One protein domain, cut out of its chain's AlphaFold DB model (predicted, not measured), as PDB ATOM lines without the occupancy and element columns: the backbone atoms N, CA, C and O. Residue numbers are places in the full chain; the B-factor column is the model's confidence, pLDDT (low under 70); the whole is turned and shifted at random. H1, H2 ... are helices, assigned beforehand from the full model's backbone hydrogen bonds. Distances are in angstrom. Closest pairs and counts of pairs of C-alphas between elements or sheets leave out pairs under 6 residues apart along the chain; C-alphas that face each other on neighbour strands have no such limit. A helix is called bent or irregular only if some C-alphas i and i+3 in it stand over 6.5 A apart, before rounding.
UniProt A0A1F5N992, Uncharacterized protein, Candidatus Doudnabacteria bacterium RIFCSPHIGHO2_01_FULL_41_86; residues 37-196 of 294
ATOM      1  N   ALA A  37     -33.176  54.003  26.314       59.50
ATOM      2  CA  ALA A  37     -33.793  52.986  27.168       59.50
ATOM      3  C   ALA A  37     -35.289  53.243  27.440       59.50
ATOM      4  O   ALA A  37     -36.081  52.305  27.505       59.50
ATOM      5  N   SER A  38     -35.696  54.503  27.572       62.91
ATOM      6  CA  SER A  38     -37.098  54.879  27.760       62.91
ATOM      7  C   SER A  38     -37.890  54.778  26.454       62.91
ATOM      8  O   SER A  38     -39.040  54.356  26.491       62.91
ATOM      9  N   ILE A  39     -37.276  55.063  25.299       63.22
ATOM     10  CA  ILE A  39     -37.895  54.813  23.984       63.22
ATOM     11  C   ILE A  39     -38.100  53.309  23.767       63.22
ATOM     12  O   ILE A  39     -39.170  52.898  23.333       63.22
ATOM     13  N   VAL A  40     -37.120  52.477  24.126       61.78
ATOM     14  CA  VAL A  40     -37.240  51.013  24.048       61.78
ATOM     15  C   VAL A  40     -38.322  50.492  24.997       61.78
ATOM     16  O   VAL A  40     -39.125  49.658  24.593       61.78
ATOM     17  N   LYS A  41     -38.436  51.030  26.220       65.12
ATOM     18  CA  LYS A  41     -39.550  50.702  27.132       65.12
ATOM     19  C   LYS A  41     -40.911  51.123  26.577       65.12
ATOM     20  O   LYS A  41     -41.879  50.380  26.706       65.12
ATOM     21  N   LEU A  42     -40.990  52.293  25.943       64.00
ATOM     22  CA  LEU A  42     -42.201  52.736  25.252       64.00
ATOM     23  C   LEU A  42     -42.528  51.811  24.076       64.00
ATOM     24  O   LEU A  42     -43.687  51.457  23.888       64.00
ATOM     25  N   LEU A  43     -41.522  51.359  23.326       66.19
ATOM     26  CA  LEU A  43     -41.705  50.387  22.251       66.19
ATOM     27  C   LEU A  43     -42.187  49.034  22.770       66.19
ATOM     28  O   LEU A  43     -43.081  48.450  22.162       66.19
ATOM     29  N   ALA A  44     -41.669  48.588  23.916       59.97
ATOM     30  CA  ALA A  44     -42.107  47.365  24.579       59.97
ATOM     31  C   ALA A  44     -43.597  47.415  24.967       59.97
ATOM     32  O   ALA A  44     -44.294  46.411  24.857       59.97
ATOM     33  N   ALA A  45     -44.102  48.592  25.351       60.25
ATOM     34  CA  ALA A  45     -45.524  48.832  25.618       60.25
ATOM     35  C   ALA A  45     -46.368  49.044  24.343       60.25
ATOM     36  O   ALA A  45     -47.596  49.096  24.404       60.25
ATOM     37  N   SER A  46     -45.719  49.191  23.188       64.75
ATOM     38  CA  SER A  46     -46.356  49.434  21.897       64.75
ATOM     39  C   SER A  46     -46.493  48.147  21.070       64.75
ATOM     40  O   SER A  46     -45.820  47.146  21.317       64.75
ATOM     41  N   GLY A  47     -47.362  48.167  20.058       67.06
ATOM     42  CA  GLY A  47     -47.565  47.027  19.160       67.06
ATOM     43  C   GLY A  47     -46.547  46.945  18.015       67.06
ATOM     44  O   GLY A  47     -45.965  47.949  17.601       67.06
ATOM     45  N   VAL A  48     -46.423  45.754  17.418       72.56
ATOM     46  CA  VAL A  48     -45.536  45.447  16.270       72.56
ATOM     47  C   VAL A  48     -45.699  46.442  15.111       72.56
ATOM     48  O   VAL A  48     -44.728  46.814  14.458       72.56
ATOM     49  N   SER A  49     -46.913  46.951  14.892       71.94
ATOM     50  CA  SER A  49     -47.207  47.952  13.860       71.94
ATOM     51  C   SER A  49     -46.408  49.252  14.019       71.94
ATOM     52  O   SER A  49     -46.034  49.854  13.015       71.94
ATOM     53  N   ILE A  50     -46.136  49.686  15.255       77.88
ATOM     54  CA  ILE A  50     -45.350  50.900  15.527       77.88
ATOM     55  C   ILE A  50     -43.871  50.639  15.236       77.88
ATOM     56  O   ILE A  50     -43.237  51.457  14.568       77.88
ATOM     57  N   LEU A  51     -43.342  49.479  15.641       81.31
ATOM     58  CA  LEU A  51     -41.971  49.094  15.299       81.31
ATOM     59  C   LEU A  51     -41.775  49.001  13.785       81.31
ATOM     60  O   LEU A  51     -40.803  49.543  13.277       81.31
ATOM     61  N   ASN A  52     -42.709  48.398  13.048       82.88
ATOM     62  CA  ASN A  52     -42.598  48.287  11.590       82.88
ATOM     63  C   ASN A  52     -42.524  49.661  10.906       82.88
ATOM     64  O   ASN A  52     -41.733  49.855   9.984       82.88
ATOM     65  N   LYS A  53     -43.305  50.641  11.377       84.00
ATOM     66  CA  LYS A  53     -43.233  52.023  10.873       84.00
ATOM     67  C   LYS A  53     -41.900  52.689  11.230       84.00
ATOM     68  O   LYS A  53     -41.339  53.402  10.402       84.00
ATOM     69  N   LEU A  54     -41.374  52.436  12.429       85.81
ATOM     70  CA  LEU A  54     -40.074  52.958  12.854       85.81
ATOM     71  C   LEU A  54     -38.910  52.355  12.080       85.81
ATOM     72  O   LEU A  54     -38.036  53.100  11.655       85.81
ATOM     73  N   LEU A  55     -38.913  51.042  11.862       86.50
ATOM     74  CA  LEU A  55     -37.919  50.361  11.038       86.50
ATOM     75  C   LEU A  55     -37.968  50.876   9.595       86.50
ATOM     76  O   LEU A  55     -36.921  51.134   9.011       86.50
ATOM     77  N   GLY A  56     -39.164  51.130   9.051       85.94
ATOM     78  CA  GLY A  56     -39.317  51.789   7.751       85.94
ATOM     79  C   GLY A  56     -38.677  53.182   7.712       85.94
ATOM     80  O   GLY A  56     -37.892  53.471   6.813       85.94
ATOM     81  N   SER A  57     -38.947  54.023   8.716       87.69
ATOM     82  CA  SER A  57     -38.348  55.365   8.807       87.69
ATOM     83  C   SER A  57     -36.831  55.322   9.013       87.69
ATOM     84  O   SER A  57     -36.102  56.129   8.440       87.69
ATOM     85  N   PHE A  58     -36.348  54.369   9.809       89.31
ATOM     86  CA  PHE A  58     -34.926  54.127  10.012       89.31
ATOM     87  C   PHE A  58     -34.243  53.757   8.692       89.31
ATOM     88  O   PHE A  58     -33.273  54.419   8.323       89.31
ATOM     89  N   ALA A  59     -34.777  52.782   7.950       88.81
ATOM     90  CA  ALA A  59     -34.252  52.376   6.646       88.81
ATOM     91  C   ALA A  59     -34.225  53.545   5.649       88.81
ATOM     92  O   ALA A  59     -33.211  53.782   4.998       88.81
ATOM     93  N   GLU A  60     -35.308  54.321   5.572       89.06
ATOM     94  CA  GLU A  60     -35.412  55.470   4.668       89.06
ATOM     95  C   GLU A  60     -34.382  56.564   4.992       89.06
ATOM     96  O   GLU A  60     -33.735  57.097   4.093       89.06
ATOM     97  N   LYS A  61     -34.194  56.889   6.278       87.25
ATOM     98  CA  LYS A  61     -33.317  57.993   6.699       87.25
ATOM     99  C   LYS A  61     -31.839  57.632   6.746       87.25
ATOM    100  O   LYS A  61     -31.000  58.524   6.644       87.25
ATOM    101  N   THR A  62     -31.515  56.361   6.956       86.12
ATOM    102  CA  THR A  62     -30.123  55.904   7.082       86.12
ATOM    103  C   THR A  62     -29.606  55.198   5.835       86.12
ATOM    104  O   THR A  62     -28.396  55.056   5.685       86.12
ATOM    105  N   GLY A  63     -30.493  54.783   4.926       86.25
ATOM    106  CA  GLY A  63     -30.144  53.957   3.769       86.25
ATOM    107  C   GLY A  63     -29.862  52.493   4.123       86.25
ATOM    108  O   GLY A  63     -29.476  51.719   3.245       86.25
ATOM    109  N   GLU A  64     -30.051  52.101   5.387       85.19
ATOM    110  CA  GLU A  64     -29.834  50.738   5.863       85.19
ATOM    111  C   GLU A  64     -30.841  49.762   5.244       85.19
ATOM    112  O   GLU A  64     -32.052  50.005   5.207       85.19
ATOM    113  N   LYS A  65     -30.346  48.608   4.788       83.44
ATOM    114  CA  LYS A  65     -31.193  47.516   4.298       83.44
ATOM    115  C   LYS A  65     -31.527  46.579   5.450       83.44
ATOM    116  O   LYS A  65     -30.726  45.725   5.819       83.44
ATOM    117  N   ILE A  66     -32.730  46.721   5.990       81.31
ATOM    118  CA  ILE A  66     -33.216  45.876   7.082       81.31
ATOM    119  C   ILE A  66     -33.767  44.578   6.487       81.31
ATOM    120  O   ILE A  66     -34.789  44.585   5.799       81.31
ATOM    121  N   SER A  67     -33.082  43.461   6.727       77.94
ATOM    122  CA  SER A  67     -33.613  42.133   6.405       77.94
ATOM    123  C   SER A  67     -34.744  41.754   7.370       77.94
ATOM    124  O   SER A  67     -34.831  42.292   8.474       77.94
ATOM    125  N   ALA A  68     -35.594  40.797   6.984       74.25
ATOM    126  CA  ALA A  68     -36.638  40.272   7.872       74.25
ATOM    127  C   ALA A  68     -36.040  39.758   9.195       74.25
ATOM    128  O   ALA A  68     -36.458  40.171  10.271       74.25
ATOM    129  N   THR A  69     -34.955  38.984   9.109       70.44
ATOM    130  CA  THR A  69     -34.223  38.464  10.271       70.44
ATOM    131  C   THR A  69     -33.691  39.576  11.183       70.44
ATOM    132  O   THR A  69     -33.737  39.447  12.404       70.44
ATOM    133  N   ALA A  70     -33.224  40.696  10.616       74.44
ATOM    134  CA  ALA A  70     -32.791  41.843  11.409       74.44
ATOM    135  C   ALA A  70     -33.966  42.530  12.119       74.44
ATOM    136  O   ALA A  70     -33.852  42.880  13.291       74.44
ATOM    137  N   ALA A  71     -35.107  42.690  11.443       74.56
ATOM    138  CA  ALA A  71     -36.313  43.259  12.043       74.56
ATOM    139  C   ALA A  71     -36.835  42.402  13.210       74.56
ATOM    140  O   ALA A  71     -37.176  42.941  14.266       74.56
ATOM    141  N   ASP A  72     -36.834  41.080  13.049       71.94
ATOM    142  CA  ASP A  72     -37.290  40.144  14.078       71.94
ATOM    143  C   ASP A  72     -36.358  40.116  15.289       71.94
ATOM    144  O   ASP A  72     -36.826  40.118  16.428       71.94
ATOM    145  N   TYR A  73     -35.043  40.179  15.070       72.06
ATOM    146  CA  TYR A  73     -34.082  40.317  16.163       72.06
ATOM    147  C   TYR A  73     -34.268  41.619  16.939       72.06
ATOM    148  O   TYR A  73     -34.253  41.616  18.169       72.06
ATOM    149  N   ILE A  74     -34.485  42.735  16.239       74.19
ATOM    150  CA  ILE A  74     -34.794  44.014  16.885       74.19
ATOM    151  C   ILE A  74     -36.080  43.883  17.714       74.19
ATOM    152  O   ILE A  74     -36.120  44.331  18.859       74.19
ATOM    153  N   GLY A  75     -37.104  43.216  17.175       70.25
ATOM    154  CA  GLY A  75     -38.327  42.894  17.908       70.25
ATOM    155  C   GLY A  75     -38.058  42.075  19.172       70.25
ATOM    156  O   GLY A  75     -38.551  42.427  20.243       70.25
ATOM    157  N   LEU A  76     -37.219  41.041  19.091       68.81
ATOM    158  CA  LEU A  76     -36.818  40.255  20.255       68.81
ATOM    159  C   LEU A  76     -36.090  41.108  21.301       68.81
ATOM    160  O   LEU A  76     -36.392  41.016  22.486       68.81
ATOM    161  N   ARG A  77     -35.157  41.971  20.899       68.88
ATOM    162  CA  ARG A  77     -34.446  42.839  21.853       68.88
ATOM    163  C   ARG A  77     -35.388  43.812  22.577       68.88
ATOM    164  O   ARG A  77     -35.043  44.283  23.658       68.88
ATOM    165  N   ILE A  78     -36.563  44.097  22.007       67.25
ATOM    166  CA  ILE A  78     -37.590  44.974  22.589       67.25
ATOM    167  C   ILE A  78     -38.582  44.198  23.469       67.25
ATOM    168  O   ILE A  78     -38.873  44.641  24.580       67.25
ATOM    169  N   TRP A  79     -39.118  43.072  22.989       67.12
ATOM    170  CA  TRP A  79     -40.219  42.343  23.647       67.12
ATOM    171  C   TRP A  79     -39.823  40.994  24.262       67.12
ATOM    172  O   TRP A  79     -40.640  40.382  24.950       67.12
ATOM    173  N   GLY A  80     -38.597  40.529  24.040       63.28
ATOM    174  CA  GLY A  80     -38.154  39.177  24.378       63.28
ATOM    175  C   GLY A  80     -38.767  38.102  23.473       63.28
ATOM    176  O   GLY A  80     -39.503  38.395  22.526       63.28
ATOM    177  N   VAL A  81     -38.466  36.835  23.772       63.06
ATOM    178  CA  VAL A  81     -39.184  35.702  23.172       63.06
ATOM    179  C   VAL A  81     -40.610  35.709  23.716       63.06
ATOM    180  O   VAL A  81     -40.822  35.749  24.930       63.06
ATOM    181  N   LYS A  82     -41.613  35.667  22.834       65.06
ATOM    182  CA  LYS A  82     -43.007  35.566  23.274       65.06
ATOM    183  C   LYS A  82     -43.263  34.170  23.831       65.06
ATOM    184  O   LYS A  82     -42.814  33.177  23.267       65.06
ATOM    185  N   SER A  83     -44.060  34.086  24.895       63.22
ATOM    186  CA  SER A  83     -44.403  32.818  25.558       63.22
ATOM    187  C   SER A  83     -44.982  31.765  24.609       63.22
ATOM    188  O   SER A  83     -44.733  30.576  24.780       63.22
ATOM    189  N   GLU A  84     -45.730  32.193  23.593       68.62
ATOM    190  CA  GLU A  84     -46.308  31.309  22.577       68.62
ATOM    191  C   GLU A  84     -45.262  30.757  21.596       68.62
ATOM    192  O   GLU A  84     -45.353  29.596  21.201       68.62
ATOM    193  N   ASP A  85     -44.250  31.548  21.235       72.06
ATOM    194  CA  ASP A  85     -43.173  31.106  20.340       72.06
ATOM    195  C   ASP A  85     -42.266  30.104  21.074       72.06
ATOM    196  O   ASP A  85     -41.968  29.023  20.561       72.06
ATOM    197  N   GLU A  86     -41.951  30.399  22.340       75.06
ATOM    198  CA  GLU A  86     -41.244  29.492  23.251       75.06
ATOM    199  C   GLU A  86     -42.015  28.171  23.437       75.06
ATOM    200  O   GLU A  86     -41.426  27.087  23.428       75.06
ATOM    201  N   ARG A  87     -43.347  28.243  23.573       79.75
ATOM    202  CA  ARG A  87     -44.211  27.060  23.678       79.75
ATOM    203  C   ARG A  87     -44.111  26.198  22.425       79.75
ATOM    204  O   ARG A  87     -43.846  25.009  22.550       79.75
ATOM    205  N   ARG A  88     -44.250  26.781  21.231       80.62
ATOM    206  CA  ARG A  88     -44.155  26.049  19.952       80.62
ATOM    207  C   ARG A  88     -42.797  25.391  19.759       80.62
ATOM    208  O   ARG A  88     -42.737  24.247  19.317       80.62
ATOM    209  N   PHE A  89     -41.722  26.089  20.119       84.94
ATOM    210  CA  PHE A  89     -40.373  25.532  20.086       84.94
ATOM    211  C   PHE A  89     -40.241  24.315  21.007       84.94
ATOM    212  O   PHE A  89     -39.725  23.273  20.601       84.94
ATOM    213  N   ASN A  90     -40.729  24.426  22.244       85.56
ATOM    214  CA  ASN A  90     -40.668  23.336  23.214       85.56
ATOM    215  C   ASN A  90     -41.570  22.158  22.821       85.56
ATOM    216  O   ASN A  90     -41.144  21.010  22.941       85.56
ATOM    217  N   ASP A  91     -42.768  22.428  22.301       87.81
ATOM    218  CA  ASP A  91     -43.684  21.413  21.779       87.81
ATOM    219  C   ASP A  91     -43.015  20.639  20.633       87.81
ATOM    220  O   ASP A  91     -42.945  19.413  20.682       87.81
ATOM    221  N   ALA A  92     -42.417  21.333  19.659       87.62
ATOM    222  CA  ALA A  92     -41.697  20.704  18.551       87.62
ATOM    223  C   ALA A  92     -40.468  19.904  19.016       87.62
ATOM    224  O   ALA A  92     -40.241  18.786  18.556       87.62
ATOM    225  N   ARG A  93     -39.701  20.425  19.979       87.62
ATOM    226  CA  ARG A  93     -38.567  19.707  20.582       87.62
ATOM    227  C   ARG A  93     -39.003  18.422  21.293       87.62
ATOM    228  O   ARG A  93     -38.235  17.462  21.326       87.62
ATOM    229  N   ASN A  94     -40.204  18.398  21.866       87.19
ATOM    230  CA  ASN A  94     -40.757  17.218  22.531       87.19
ATOM    231  C   ASN A  94     -41.260  16.147  21.552       87.19
ATOM    232  O   ASN A  94     -41.458  15.012  21.974       87.19
ATOM    233  N   LEU A  95     -41.438  16.486  20.272       88.00
ATOM    234  CA  LEU A  95     -41.786  15.531  19.214       88.00
ATOM    235  C   LEU A  95     -40.564  14.787  18.650       88.00
ATOM    236  O   LEU A  95     -40.737  13.818  17.917       88.00
ATOM    237  N   LEU A  96     -39.344  15.225  18.977       87.56
ATOM    238  CA  LEU A  96     -38.117  14.548  18.560       87.56
ATOM    239  C   LEU A  96     -37.937  13.212  19.286       87.56
ATOM    240  O   LEU A  96     -38.254  13.085  20.469       87.56
ATOM    241  N   GLU A  97     -37.311  12.253  18.604       91.25
ATOM    242  CA  GLU A  97     -36.844  11.020  19.238       91.25
ATOM    243  C   GLU A  97     -35.855  11.318  20.379       91.25
ATOM    244  O   GLU A  97     -35.067  12.266  20.314       91.25
ATOM    245  N   ASP A  98     -35.835  10.474  21.415       90.00
ATOM    246  CA  ASP A  98     -35.016  10.693  22.619       90.00
ATOM    247  C   ASP A  98     -33.519  10.872  22.321       90.00
ATOM    248  O   ASP A  98     -32.844  11.716  22.928       90.00
ATOM    249  N   ASN A  99     -33.003  10.116  21.349       92.56
ATOM    250  CA  ASN A  99     -31.613  10.208  20.914       92.56
ATOM    251  C   ASN A  99     -31.318  11.548  20.228       92.56
ATOM    252  O   ASN A  99     -30.321  12.199  20.555       92.56
ATOM    253  N   ASP A 100     -32.196  11.989  19.329       92.31
ATOM    254  CA  ASP A 100     -32.042  13.246  18.596       92.31
ATOM    255  C   ASP A 100     -32.214  14.447  19.533       92.31
ATOM    256  O   ASP A 100     -31.387  15.363  19.541       92.31
ATOM    257  N   ARG A 101     -33.184  14.391  20.450       91.00
ATOM    258  CA  ARG A 101     -33.358  15.390  21.512       91.00
ATOM    259  C   ARG A 101     -32.116  15.516  22.395       91.00
ATOM    260  O   ARG A 101     -31.734  16.630  22.769       91.00
ATOM    261  N   THR A 102     -31.461  14.400  22.722       91.88
ATOM    262  CA  THR A 102     -30.223  14.392  23.520       91.88
ATOM    263  C   THR A 102     -29.051  15.000  22.749       91.88
ATOM    264  O   THR A 102     -28.307  15.813  23.306       91.88
ATOM    265  N   ARG A 103     -28.890  14.646  21.467       91.44
ATOM    266  CA  ARG A 103     -27.853  15.211  20.584       91.44
ATOM    267  C   ARG A 103     -28.015  16.718  20.428       91.44
ATOM    268  O   ARG A 103     -27.063  17.457  20.672       91.44
ATOM    269  N   LEU A 104     -29.232  17.169  20.128       91.38
ATOM    270  CA  LEU A 104     -29.562  18.587  20.023       91.38
ATOM    271  C   LEU A 104     -29.276  19.324  21.335       91.38
ATOM    272  O   LEU A 104     -28.617  20.356  21.335       91.38
ATOM    273  N   SER A 105     -29.686  18.765  22.477       89.94
ATOM    274  CA  SER A 105     -29.444  19.394  23.784       89.94
ATOM    275  C   SER A 105     -27.948  19.567  24.079       89.94
ATOM    276  O   SER A 105     -27.541  20.614  24.575       89.94
ATOM    277  N   LYS A 106     -27.110  18.580  23.727       90.88
ATOM    278  CA  LYS A 106     -25.645  18.684  23.858       90.88
ATOM    279  C   LYS A 106     -25.051  19.772  22.964       90.88
ATOM    280  O   LYS A 106     -24.094  20.419  23.368       90.88
ATOM    281  N   ARG A 107     -25.602  19.965  21.764       90.38
ATOM    282  CA  ARG A 107     -25.172  21.005  20.819       90.38
ATOM    283  C   ARG A 107     -25.532  22.399  21.296       90.38
ATOM    284  O   ARG A 107     -24.659  23.256  21.369       90.38
ATOM    285  N   LEU A 108     -26.783  22.594  21.703       88.25
ATOM    286  CA  LEU A 108     -27.257  23.874  22.227       88.25
ATOM    287  C   LEU A 108     -26.513  24.283  23.503       88.25
ATOM    288  O   LEU A 108     -26.236  25.459  23.687       88.25
ATOM    289  N   ALA A 109     -26.102  23.321  24.334       87.75
ATOM    290  CA  ALA A 109     -25.291  23.589  25.522       87.75
ATOM    291  C   ALA A 109     -23.873  24.119  25.219       87.75
ATOM    292  O   ALA A 109     -23.231  24.656  26.118       87.75
ATOM    293  N   LYS A 110     -23.369  23.964  23.984       87.62
ATOM    294  CA  LYS A 110     -22.083  24.543  23.552       87.62
ATOM    295  C   LYS A 110     -22.211  25.997  23.091       87.62
ATOM    296  O   LYS A 110     -21.192  26.670  22.960       87.62
ATOM    297  N   LEU A 111     -23.426  26.465  22.803       84.12
ATOM    298  CA  LEU A 111     -23.669  27.838  22.371       84.12
ATOM    299  C   LEU A 111     -23.580  28.792  23.565       84.12
ATOM    300  O   LEU A 111     -23.939  28.440  24.690       84.12
ATOM    301  N   THR A 112     -23.142  30.027  23.318       80.44
ATOM    302  CA  THR A 112     -23.317  31.100  24.308       80.44
ATOM    303  C   THR A 112     -24.805  31.416  24.487       80.44
ATOM    304  O   THR A 112     -25.635  31.051  23.652       80.44
ATOM    305  N   SER A 113     -25.165  32.131  25.556       72.81
ATOM    306  CA  SER A 113     -26.555  32.551  25.782       72.81
ATOM    307  C   SER A 113     -27.124  33.326  24.588       72.81
ATOM    308  O   SER A 113     -28.217  33.026  24.124       72.81
ATOM    309  N   GLU A 114     -26.348  34.254  24.025       69.81
ATOM    310  CA  GLU A 114     -26.781  35.071  22.887       69.81
ATOM    311  C   GLU A 114     -26.934  34.251  21.598       69.81
ATOM    312  O   GLU A 114     -27.877  34.459  20.836       69.81
ATOM    313  N   GLN A 115     -26.042  33.286  21.364       73.56
ATOM    314  CA  GLN A 115     -26.129  32.380  20.216       73.56
ATOM    315  C   GLN A 115     -27.318  31.424  20.330       73.56
ATOM    316  O   GLN A 115     -27.978  31.129  19.337       73.56
ATOM    317  N   SER A 116     -27.609  30.953  21.544       76.50
ATOM    318  CA  SER A 116     -28.788  30.136  21.828       76.50
ATOM    319  C   SER A 116     -30.079  30.918  21.574       76.50
ATOM    320  O   SER A 116     -31.000  30.396  20.944       76.50
ATOM    321  N   ASP A 117     -30.149  32.176  22.012       72.12
ATOM    322  CA  ASP A 117     -31.304  33.040  21.754       72.12
ATOM    323  C   ASP A 117     -31.467  33.318  20.256       72.12
ATOM    324  O   ASP A 117     -32.566  33.196  19.714       72.12
ATOM    325  N   TRP A 118     -30.368  33.606  19.554       74.31
ATOM    326  CA  TRP A 118     -30.373  33.804  18.106       74.31
ATOM    327  C   TRP A 118     -30.853  32.564  17.336       74.31
ATOM    328  O   TRP A 118     -31.690  32.670  16.432       74.31
ATOM    329  N   TYR A 119     -30.369  31.379  17.714       79.69
ATOM    330  CA  TYR A 119     -30.831  30.115  17.144       79.69
ATOM    331  C   TYR A 119     -32.333  29.924  17.345       79.69
ATOM    332  O   TYR A 119     -33.070  29.619  16.410       79.69
ATOM    333  N   ARG A 120     -32.809  30.152  18.570       74.25
ATOM    334  CA  ARG A 120     -34.232  30.039  18.883       74.25
ATOM    335  C   ARG A 120     -35.056  30.962  17.998       74.25
ATOM    336  O   ARG A 120     -36.026  30.497  17.418       74.25
ATOM    337  N   ILE A 121     -34.671  32.230  17.849       70.12
ATOM    338  CA  ILE A 121     -35.393  33.197  17.000       70.12
ATOM    339  C   ILE A 121     -35.488  32.698  15.569       70.12
ATOM    340  O   ILE A 121     -36.575  32.671  15.004       70.12
ATOM    341  N   THR A 122     -34.354  32.303  14.994       72.56
ATOM    342  CA  THR A 122     -34.292  31.874  13.594       72.56
ATOM    343  C   THR A 122     -35.142  30.636  13.343       72.56
ATOM    344  O   THR A 122     -35.811  30.561  12.317       72.56
ATOM    345  N   VAL A 123     -35.198  29.711  14.300       79.81
ATOM    346  CA  VAL A 123     -36.057  28.526  14.203       79.81
ATOM    347  C   VAL A 123     -37.534  28.867  14.444       79.81
ATOM    348  O   VAL A 123     -38.393  28.411  13.697       79.81
ATOM    349  N   MET A 124     -37.860  29.685  15.450       75.19
ATOM    350  CA  MET A 124     -39.245  30.005  15.848       75.19
ATOM    351  C   MET A 124     -40.035  30.821  14.814       75.19
ATOM    352  O   MET A 124     -41.251  30.944  14.947       75.19
ATOM    353  N   GLN A 125     -39.381  31.362  13.782       67.50
ATOM    354  CA  GLN A 125     -40.041  32.068  12.676       67.50
ATOM    355  C   GLN A 125     -40.895  31.159  11.786       67.50
ATOM    356  O   GLN A 125     -41.730  31.641  11.016       67.50
ATOM    357  N   ASP A 126     -40.678  29.854  11.867       73.12
ATOM    358  CA  ASP A 126     -41.309  28.879  10.998       73.12
ATOM    359  C   ASP A 126     -42.592  28.273  11.601       73.12
ATOM    360  O   ASP A 126     -42.947  28.482  12.764       73.12
ATOM    361  N   THR A 127     -43.348  27.523  10.791       78.06
ATOM    362  CA  THR A 127     -44.517  26.782  11.294       78.06
ATOM    363  C   THR A 127     -44.072  25.663  12.244       78.06
ATOM    364  O   THR A 127     -42.941  25.190  12.120       78.06
ATOM    365  N   PRO A 128     -44.932  25.181  13.162       79.31
ATOM    366  CA  PRO A 128     -44.567  24.108  14.093       79.31
ATOM    367  C   PRO A 128     -43.935  22.878  13.423       79.31
ATOM    368  O   PRO A 128     -42.976  22.310  13.939       79.31
ATOM    369  N   GLU A 129     -44.415  22.500  12.238       81.25
ATOM    370  CA  GLU A 129     -43.898  21.362  11.469       81.25
ATOM    371  C   GLU A 129     -42.489  21.630  10.935       81.25
ATOM    372  O   GLU A 129     -41.615  20.767  10.966       81.25
ATOM    373  N   LYS A 130     -42.251  22.849  10.453       86.56
ATOM    374  CA  LYS A 130     -40.934  23.264   9.980       86.56
ATOM    375  C   LYS A 130     -39.940  23.409  11.127       86.56
ATOM    376  O   LYS A 130     -38.793  23.013  10.957       86.56
ATOM    377  N   ILE A 131     -40.379  23.904  12.285       88.25
ATOM    378  CA  ILE A 131     -39.573  23.930  13.509       88.25
ATOM    379  C   ILE A 131     -39.100  22.510  13.827       88.25
ATOM    380  O   ILE A 131     -37.902  22.291  13.968       88.25
ATOM    381  N   ALA A 132     -40.016  21.537  13.879       86.81
ATOM    382  CA  ALA A 132     -39.673  20.146  14.169       86.81
ATOM    383  C   ALA A 132     -38.659  19.574  13.161       86.81
ATOM    384  O   ALA A 132     -37.637  19.027  13.571       86.81
ATOM    385  N   ASN A 133     -38.884  19.782  11.859       88.94
ATOM    386  CA  ASN A 133     -37.972  19.322  10.806       88.94
ATOM    387  C   ASN A 133     -36.578  19.965  10.903       88.94
ATOM    388  O   ASN A 133     -35.568  19.295  10.689       88.94
ATOM    389  N   THR A 134     -36.510  21.262  11.215       90.56
ATOM    390  CA  THR A 134     -35.240  21.970  11.411       90.56
ATOM    391  C   THR A 134     -34.503  21.415  12.624       90.56
ATOM    392  O   THR A 134     -33.332  21.064  12.510       90.56
ATOM    393  N   LEU A 135     -35.194  21.229  13.750       92.31
ATOM    394  CA  LEU A 135     -34.595  20.657  14.956       92.31
ATOM    395  C   LEU A 135     -34.109  19.215  14.741       92.31
ATOM    396  O   LEU A 135     -33.045  18.853  15.236       92.31
ATOM    397  N   GLU A 136     -34.853  18.396  13.992       92.31
ATOM    398  CA  GLU A 136     -34.456  17.026  13.638       92.31
ATOM    399  C   GLU A 136     -33.210  17.023  12.744       92.31
ATOM    400  O   GLU A 136     -32.250  16.291  13.001       92.31
ATOM    401  N   LYS A 137     -33.184  17.884  11.719       92.12
ATOM    402  CA  LYS A 137     -32.020  18.056  10.847       92.12
ATOM    403  C   LYS A 137     -30.793  18.478  11.653       92.12
ATOM    404  O   LYS A 137     -29.740  17.855  11.530       92.12
ATOM    405  N   ASP A 138     -30.939  19.487  12.502       92.38
ATOM    406  CA  ASP A 138     -29.861  20.029  13.329       92.38
ATOM    407  C   ASP A 138     -29.365  19.012  14.365       92.38
ATOM    408  O   ASP A 138     -28.170  18.955  14.653       92.38
ATOM    409  N   ALA A 139     -30.247  18.156  14.890       91.62
ATOM    410  CA  ALA A 139     -29.885  17.045  15.770       91.62
ATOM    411  C   ALA A 139     -29.063  15.956  15.058       91.62
ATOM    412  O   ALA A 139     -28.228  15.297  15.686       91.62
ATOM    413  N   ARG A 140     -29.288  15.772  13.751       91.75
ATOM    414  CA  ARG A 140     -28.679  14.714  12.927       91.75
ATOM    415  C   ARG A 140     -27.475  15.151  12.100       91.75
ATOM    416  O   ARG A 140     -26.824  14.284  11.523       91.75
ATOM    417  N   MET A 141     -27.146  16.443  12.075       92.62
ATOM    418  CA  MET A 141     -25.881  16.923  11.503       92.62
ATOM    419  C   MET A 141     -24.690  16.188  12.125       92.62
ATOM    420  O   MET A 141     -24.763  15.712  13.259       92.62
ATOM    421  N   THR A 142     -23.578  16.111  11.412       92.12
ATOM    422  CA  THR A 142     -22.280  15.768  12.006       92.12
ATOM    423  C   THR A 142     -21.758  16.934  12.852       92.12
ATOM    424  O   THR A 142     -22.224  18.066  12.720       92.12
ATOM    425  N   ASP A 143     -20.798  16.680  13.743       89.69
ATOM    426  CA  ASP A 143     -20.232  17.751  14.577       89.69
ATOM    427  C   ASP A 143     -19.497  18.809  13.729       89.69
ATOM    428  O   ASP A 143     -19.687  20.000  13.957       89.69
ATOM    429  N   ASP A 144     -18.799  18.406  12.661       92.56
ATOM    430  CA  ASP A 144     -18.154  19.335  11.716       92.56
ATOM    431  C   ASP A 144     -19.159  20.188  10.922       92.56
ATOM    432  O   ASP A 144     -18.868  21.313  10.505       92.56
ATOM    433  N   GLU A 145     -20.341  19.647  10.620       91.38
ATOM    434  CA  GLU A 145     -21.427  20.409   9.992       91.38
ATOM    435  C   GLU A 145     -22.046  21.396  10.974       91.38
ATOM    436  O   GLU A 145     -22.279  22.547  10.602       91.38
ATOM    437  N   TRP A 146     -22.252  20.973  12.222       90.31
ATOM    438  CA  TRP A 146     -22.745  21.840  13.283       90.31
ATOM    439  C   TRP A 146     -21.792  23.005  13.541       90.31
ATOM    440  O   TRP A 146     -22.235  24.148  13.586       90.31
ATOM    441  N   ASP A 147     -20.489  22.750  13.645       88.19
ATOM    442  CA  ASP A 147     -19.498  23.793  13.919       88.19
ATOM    443  C   ASP A 147     -19.414  24.806  12.765       88.19
ATOM    444  O   ASP A 147     -19.356  26.019  12.991       88.19
ATOM    445  N   ARG A 148     -19.501  24.338  11.512       87.88
ATOM    446  CA  ARG A 148     -19.600  25.221  10.335       87.88
ATOM    447  C   ARG A 148     -20.880  26.048  10.350       87.88
ATOM    448  O   ARG A 148     -20.834  27.249  10.087       87.88
ATOM    449  N   TRP A 149     -22.012  25.425  10.656       87.81
ATOM    450  CA  TRP A 149     -23.296  26.110  10.734       87.81
ATOM    451  C   TRP A 149     -23.315  27.147  11.872       87.81
ATOM    452  O   TRP A 149     -23.700  28.293  11.644       87.81
ATOM    453  N   ALA A 150     -22.791  26.808  13.052       85.31
ATOM    454  CA  ALA A 150     -22.672  27.712  14.193       85.31
ATOM    455  C   ALA A 150     -21.751  28.905  13.885       85.31
ATOM    456  O   ALA A 150     -22.023  30.030  14.304       85.31
ATOM    457  N   HIS A 151     -20.692  28.690  13.098       85.69
ATOM    458  CA  HIS A 151     -19.841  29.775  12.616       85.69
ATOM    459  C   HIS A 151     -20.594  30.741  11.687       85.69
ATOM    460  O   HIS A 151     -20.516  31.956  11.875       85.69
ATOM    461  N   VAL A 152     -21.362  30.225  10.719       84.25
ATOM    462  CA  VAL A 152     -22.203  31.052   9.831       84.25
ATOM    463  C   VAL A 152     -23.241  31.831  10.637       84.25
ATOM    464  O   VAL A 152     -23.387  33.038  10.451       84.25
ATOM    465  N   MET A 153     -23.897  31.163  11.587       82.69
ATOM    466  CA  MET A 153     -24.855  31.783  12.498       82.69
ATOM    467  C   MET A 153     -24.234  32.965  13.256       82.69
ATOM    468  O   MET A 153     -24.841  34.030  13.339       82.69
ATOM    469  N   ASN A 154     -23.004  32.812  13.754       81.12
ATOM    470  CA  ASN A 154     -22.288  33.869  14.469       81.12
ATOM    471  C   ASN A 154     -21.975  35.088  13.576       81.12
ATOM    472  O   ASN A 154     -22.071  36.234  14.017       81.12
ATOM    473  N   LEU A 155     -21.624  34.860  12.304       81.75
ATOM    474  CA  LEU A 155     -21.395  35.945  11.344       81.75
ATOM    475  C   LEU A 155     -22.675  36.740  11.073       81.75
ATOM    476  O   LEU A 155     -22.635  37.970  10.992       81.75
ATOM    477  N   ASP A 156     -23.810  36.059  10.943       79.56
ATOM    478  CA  ASP A 156     -25.092  36.722  10.713       79.56
ATOM    479  C   ASP A 156     -25.595  37.449  11.963       79.56
ATOM    480  O   ASP A 156     -26.032  38.598  11.857       79.56
ATOM    481  N   GLN A 157     -25.422  36.858  13.147       78.25
ATOM    482  CA  GLN A 157     -25.685  37.529  14.420       78.25
ATOM    483  C   GLN A 157     -24.876  38.832  14.536       78.25
ATOM    484  O   GLN A 157     -25.429  39.872  14.886       78.25
ATOM    485  N   SER A 158     -23.586  38.816  14.182       81.06
ATOM    486  CA  SER A 158     -22.722  40.006  14.235       81.06
ATOM    487  C   SER A 158     -23.186  41.133  13.300       81.06
ATOM    488  O   SER A 158     -23.204  42.308  13.690       81.06
ATOM    489  N   LYS A 159     -23.618  40.796  12.076       82.75
ATOM    490  CA  LYS A 159     -24.195  41.781  11.143       82.75
ATOM    491  C   LYS A 159     -25.451  42.417  11.729       82.75
ATOM    492  O   LYS A 159     -25.601  43.635  11.691       82.75
ATOM    493  N   VAL A 160     -26.336  41.600  12.292       79.50
ATOM    494  CA  VAL A 160     -27.608  42.077  12.836       79.50
ATOM    495  C   VAL A 160     -27.419  42.868  14.131       79.50
ATOM    496  O   VAL A 160     -28.091  43.879  14.328       79.50
ATOM    497  N   GLU A 161     -26.444  42.505  14.963       82.38
ATOM    498  CA  GLU A 161     -26.043  43.309  16.119       82.38
ATOM    499  C   GLU A 161     -25.530  44.688  15.677       82.38
ATOM    500  O   GLU A 161     -25.883  45.701  16.276       82.38
ATOM    501  N   THR A 162     -24.784  44.765  14.572       86.00
ATOM    502  CA  THR A 162     -24.364  46.054  13.999       86.00
ATOM    503  C   THR A 162     -25.575  46.899  13.590       86.00
ATOM    504  O   THR A 162     -25.655  48.071  13.962       86.00
ATOM    505  N   THR A 163     -26.558  46.307  12.900       84.88
ATOM    506  CA  THR A 163     -27.815  46.991  12.545       84.88
ATOM    507  C   THR A 163     -28.570  47.472  13.784       84.88
ATOM    508  O   THR A 163     -29.059  48.602  13.800       84.88
ATOM    509  N   TRP A 164     -28.629  46.663  14.844       82.88
ATOM    510  CA  TRP A 164     -29.239  47.046  16.117       82.88
ATOM    511  C   TRP A 164     -28.533  48.248  16.755       82.88
ATOM    512  O   TRP A 164     -29.191  49.211  17.144       82.88
ATOM    513  N   GLN A 165     -27.200  48.259  16.799       84.12
ATOM    514  CA  GLN A 165     -26.444  49.391  17.341       84.12
ATOM    515  C   GLN A 165     -26.648  50.671  16.515       84.12
ATOM    516  O   GLN A 165     -26.800  51.760  17.080       84.12
ATOM    517  N   THR A 166     -26.705  50.564  15.186       87.31
ATOM    518  CA  THR A 166     -27.033  51.698  14.305       87.31
ATOM    519  C   THR A 166     -28.459  52.194  14.548       87.31
ATOM    520  O   THR A 166     -28.680  53.403  14.654       87.31
ATOM    521  N   PHE A 167     -29.414  51.279  14.721       83.00
ATOM    522  CA  PHE A 167     -30.793  51.607  15.066       83.00
ATOM    523  C   PHE A 167     -30.893  52.337  16.412       83.00
ATOM    524  O   PHE A 167     -31.577  53.354  16.498       83.00
ATOM    525  N   LEU A 168     -30.162  51.903  17.448       81.75
ATOM    526  CA  LEU A 168     -30.127  52.587  18.747       81.75
ATOM    527  C   LEU A 168     -29.557  54.008  18.647       81.75
ATOM    528  O   LEU A 168     -30.119  54.940  19.227       81.75
ATOM    529  N   LYS A 169     -28.473  54.194  17.885       84.06
ATOM    530  CA  LYS A 169     -27.892  55.524  17.632       84.06
ATOM    531  C   LYS A 169     -28.871  56.434  16.896       84.06
ATOM    532  O   LYS A 169     -29.002  57.608  17.236       84.06
ATOM    533  N   TRP A 170     -29.585  55.893  15.911       87.31
ATOM    534  CA  TRP A 170     -30.629  56.628  15.207       87.31
ATOM    535  C   TRP A 170     -31.799  56.978  16.134       87.31
ATOM    536  O   TRP A 170     -32.224  58.132  16.160       87.31
ATOM    537  N   LEU A 171     -32.269  56.041  16.963       80.12
ATOM    538  CA  LEU A 171     -33.312  56.300  17.959       80.12
ATOM    539  C   LEU A 171     -32.909  57.406  18.939       80.12
ATOM    540  O   LEU A 171     -33.747  58.226  19.306       80.12
ATOM    541  N   GLN A 172     -31.638  57.468  19.336       77.81
ATOM    542  CA  GLN A 172     -31.137  58.529  20.209       77.81
ATOM    543  C   GLN A 172     -31.253  59.917  19.574       77.81
ATOM    544  O   GLN A 172     -31.492  60.898  20.274       77.81
ATOM    545  N   LYS A 173     -31.063  60.000  18.255       81.75
ATOM    546  CA  LYS A 173     -31.043  61.259  17.511       81.75
ATOM    547  C   LYS A 173     -32.435  61.688  17.047       81.75
ATOM    548  O   LYS A 173     -32.820  62.835  17.245       81.75
ATOM    549  N   ASP A 174     -33.182  60.766  16.446       81.19
ATOM    550  CA  ASP A 174     -34.424  61.042  15.714       81.19
ATOM    551  C   ASP A 174     -35.638  60.261  16.255       81.19
ATOM    552  O   ASP A 174     -36.768  60.463  15.800       81.19
ATOM    553  N   GLY A 175     -35.431  59.380  17.239       71.75
ATOM    554  CA  GLY A 175     -36.424  58.398  17.676       71.75
ATOM    555  C   GLY A 175     -37.696  59.005  18.253       71.75
ATOM    556  O   GLY A 175     -38.775  58.502  17.973       71.75
ATOM    557  N   GLN A 176     -37.620  60.112  18.997       74.62
ATOM    558  CA  GLN A 176     -38.812  60.742  19.585       74.62
ATOM    559  C   GLN A 176     -39.753  61.315  18.512       74.62
ATOM    560  O   GLN A 176     -40.974  61.126  18.568       74.62
ATOM    561  N   LYS A 177     -39.183  61.968  17.494       81.75
ATOM    562  CA  LYS A 177     -39.943  62.483  16.352       81.75
ATOM    563  C   LYS A 177     -40.522  61.332  15.531       81.75
ATOM    564  O   LYS A 177     -41.726  61.310  15.282       81.75
ATOM    565  N   ALA A 178     -39.692  60.346  15.190       81.31
ATOM    566  CA  ALA A 178     -40.117  59.183  14.420       81.31
ATOM    567  C   ALA A 178     -41.200  58.365  15.148       81.31
ATOM    568  O   ALA A 178     -42.144  57.897  14.518       81.31
ATOM    569  N   LEU A 179     -41.117  58.239  16.477       77.69
ATOM    570  CA  LEU A 179     -42.116  57.546  17.294       77.69
ATOM    571  C   LEU A 179     -43.462  58.262  17.243       77.69
ATOM    572  O   LEU A 179     -44.492  57.612  17.083       77.69
ATOM    573  N   THR A 180     -43.458  59.591  17.328       77.25
ATOM    574  CA  THR A 180     -44.679  60.404  17.234       77.25
ATOM    575  C   THR A 180     -45.337  60.252  15.858       77.25
ATOM    576  O   THR A 180     -46.539  59.996  15.771       77.25
ATOM    577  N   GLU A 181     -44.543  60.320  14.784       83.50
ATOM    578  CA  GLU A 181     -45.005  60.139  13.400       83.50
ATOM    579  C   GLU A 181     -45.560  58.724  13.160       83.50
ATOM    580  O   GLU A 181     -46.674  58.563  12.650       83.50
ATOM    581  N   ALA A 182     -44.828  57.689  13.587       79.19
ATOM    582  CA  ALA A 182     -45.245  56.290  13.489       79.19
ATOM    583  C   ALA A 182     -46.568  56.050  14.225       79.19
ATOM    584  O   ALA A 182     -47.496  55.438  13.693       79.19
ATOM    585  N   THR A 183     -46.680  56.599  15.428       76.19
ATOM    586  CA  THR A 183     -47.859  56.498  16.282       76.19
ATOM    587  C   THR A 183     -49.088  57.157  15.643       76.19
ATOM    588  O   THR A 183     -50.170  56.564  15.590       76.19
ATOM    589  N   GLN A 184     -48.929  58.363  15.091       80.69
ATOM    590  CA  GLN A 184     -50.001  59.059  14.379       80.69
ATOM    591  C   GLN A 184     -50.413  58.314  13.101       80.69
ATOM    592  O   GLN A 184     -51.610  58.194  12.826       80.69
ATOM    593  N   SER A 185     -49.447  57.767  12.357       79.31
ATOM    594  CA  SER A 185     -49.715  56.956  11.164       79.31
ATOM    595  C   SER A 185     -50.523  55.702  11.506       79.31
ATOM    596  O   SER A 185     -51.558  55.468  10.886       79.31
ATOM    597  N   VAL A 186     -50.128  54.941  12.536       78.69
ATOM    598  CA  VAL A 186     -50.868  53.742  12.973       78.69
ATOM    599  C   VAL A 186     -52.287  54.099  13.417       78.69
ATOM    600  O   VAL A 186     -53.237  53.382  13.090       78.69
ATOM    601  N   ARG A 187     -52.474  55.230  14.106       76.94
ATOM    602  CA  ARG A 187     -53.810  55.709  14.489       76.94
ATOM    603  C   ARG A 187     -54.688  55.988  13.265       76.94
ATOM    604  O   ARG A 187     -55.853  55.594  13.254       76.94
ATOM    605  N   GLN A 188     -54.149  56.648  12.241       80.38
ATOM    606  CA  GLN A 188     -54.880  56.917  10.999       80.38
ATOM    607  C   GLN A 188     -55.221  55.630  10.241       80.38
ATOM    608  O   GLN A 188     -56.361  55.471   9.804       80.38
ATOM    609  N   ASP A 189     -54.273  54.697  10.136       78.69
ATOM    610  CA  ASP A 189     -54.489  53.398   9.490       78.69
ATOM    611  C   ASP A 189     -55.584  52.602  10.221       78.69
ATOM    612  O   ASP A 189     -56.497  52.070   9.592       78.69
ATOM    613  N   THR A 190     -55.577  52.621  11.557       75.44
ATOM    614  CA  THR A 190     -56.607  51.970  12.385       75.44
ATOM    615  C   THR A 190     -57.996  52.571  12.154       75.44
ATOM    616  O   THR A 190     -58.981  51.840  12.030       75.44
ATOM    617  N   LEU A 191     -58.100  53.901  12.049       76.25
ATOM    618  CA  LEU A 191     -59.365  54.580  11.746       76.25
ATOM    619  C   LEU A 191     -59.870  54.248  10.334       76.25
ATOM    620  O   LEU A 191     -61.061  53.998  10.152       76.25
ATOM    621  N   ARG A 192     -58.973  54.187   9.343       77.12
ATOM    622  CA  ARG A 192     -59.317  53.780   7.971       77.12
ATOM    623  C   ARG A 192     -59.830  52.344   7.926       77.12
ATOM    624  O   ARG A 192     -60.872  52.096   7.325       77.12
ATOM    625  N   LEU A 193     -59.141  51.417   8.592       75.69
ATOM    626  CA  LEU A 193     -59.555  50.013   8.668       75.69
ATOM    627  C   LEU A 193     -60.917  49.853   9.347       75.69
ATOM    628  O   LEU A 193     -61.732  49.056   8.884       75.69
ATOM    629  N   ARG A 194     -61.206  50.646  10.389       75.56
ATOM    630  CA  ARG A 194     -62.539  50.681  11.007       75.56
ATOM    631  C   ARG A 194     -63.611  51.110  10.001       75.56
ATOM    632  O   ARG A 194     -64.602  50.401   9.859       75.56
ATOM    633  N   GLY A 195     -63.387  52.188   9.248       80.69
ATOM    634  CA  GLY A 195     -64.333  52.635   8.218       80.69
ATOM    635  C   GLY A 195     -64.547  51.604   7.101       80.69
ATOM    636  O   GLY A 195     -65.674  51.379   6.661       80.69
ATOM    637  N   VAL A 196     -63.483  50.912   6.673       82.50
ATOM    638  CA  VAL A 196     -63.586  49.812   5.697       82.50
ATOM    639  C   VAL A 196     -64.419  48.659   6.257       82.50
ATOM    640  O   VAL A 196     -65.295  48.143   5.560       82.50
TER     641      VAL A 196
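AT A GLANCE: This is residues 37 to 196 of the 294 residues of an uncharacterized protein of Candidatus Doudnabacteria bacterium RIFCSPHIGHO2_01_FULL_41_86 (UniProt A0A1F5N992). One very long helix, H8, is folded into an L, and seven shorter helices pack inside it: H4 to H7 cluster toward one end of the long arm H8a, H1 and H2 sit near the corner, and H3 stands between these groups. Arm H8b turns away at the corner, covers H2, and sticks out with residues 188 to 196. The printed part has 160 residues with eight named helices, H1 to H8 in chain order, and no named strand: all helix, mostly crossed, with 0 of 10 touching pairs at a shallow tilt. It is only just loose, close to compact, with a radius of gyration of the C-alphas of 18.4 A, and spans 53 by 35 by 24 A.

IN THESE COORDINATES: Find C-alpha 37 at (-33.793, 52.986, 27.168), where H1, residues 37 to 44, begins. Next come H2, residues 48 to 62, 20.8 A long, and H3, residues 68 to 79. Read on through H4, residues 83 to 94, H5, residues 98 to 108, H6, residues 113 to 124, and H7, residues 128 to 140, 18.5 A long. H8, residues 143 to 196, was assigned as one helix by its hydrogen bonds but is bent: C-alphas 173 and 176 are 8.1 A apart. H8a, residues 143 to 173, starts at (-20.232, 17.751, 14.577) and is 44.9 A long; H8b, residues 176 to 196, is 30.4 A long and ends at (-63.586, 49.812, 5.697).

HOW THE PARTS SIT: Begin at H1, which touches H3 at residues 78 to 79 alone; the closest C-alphas, Ala 44 and Trp 79, are 5.4 A apart. H2 touches residues 178 to 186 of H8b alone, closest at the C-alphas of Lys 53 and Ala 182, 5.4 A, at a steep tilt of 51 degrees, opposite ways. Residues 69 to 74 of H3 touch residues 160 to 164 of H8a, with the closest C-alphas, Ala 70 and Val 160, 5.4 A apart. Residues 115 to 119 of H6 touch residues 153 to 157 of H8a, about perpendicular at 85 degrees; their closest C-alphas are Trp 118 and Gln 157, 7.0 A. Residues 88 to 93 of H4 touch H7, closest at the C-alphas of Ala 92 and Ala 132, 4.9 A. H5 touches residues 135 to 140 of H7, closest at the C-alphas of Leu 104 and Ala 139, 4.5 A. H1 and H2 are each apart from H4, H5, H6 and H7. H8a and H8b are about perpendicular, at 81 degrees. In H1 to H7, H8a and H8b, every O i to N i+4 pair is within hydrogen-bond range.

THE WHOLE: Look at Asp 144 and Gly 195 for the two C-alphas farthest apart, 57.0 A. The printed part has no cut, and the seven links between helices are tight. Mean pLDDT of the printed part is 80.3; it is under 70 at residues 37 to 47, 76 to 84, 114 and 125 of this model.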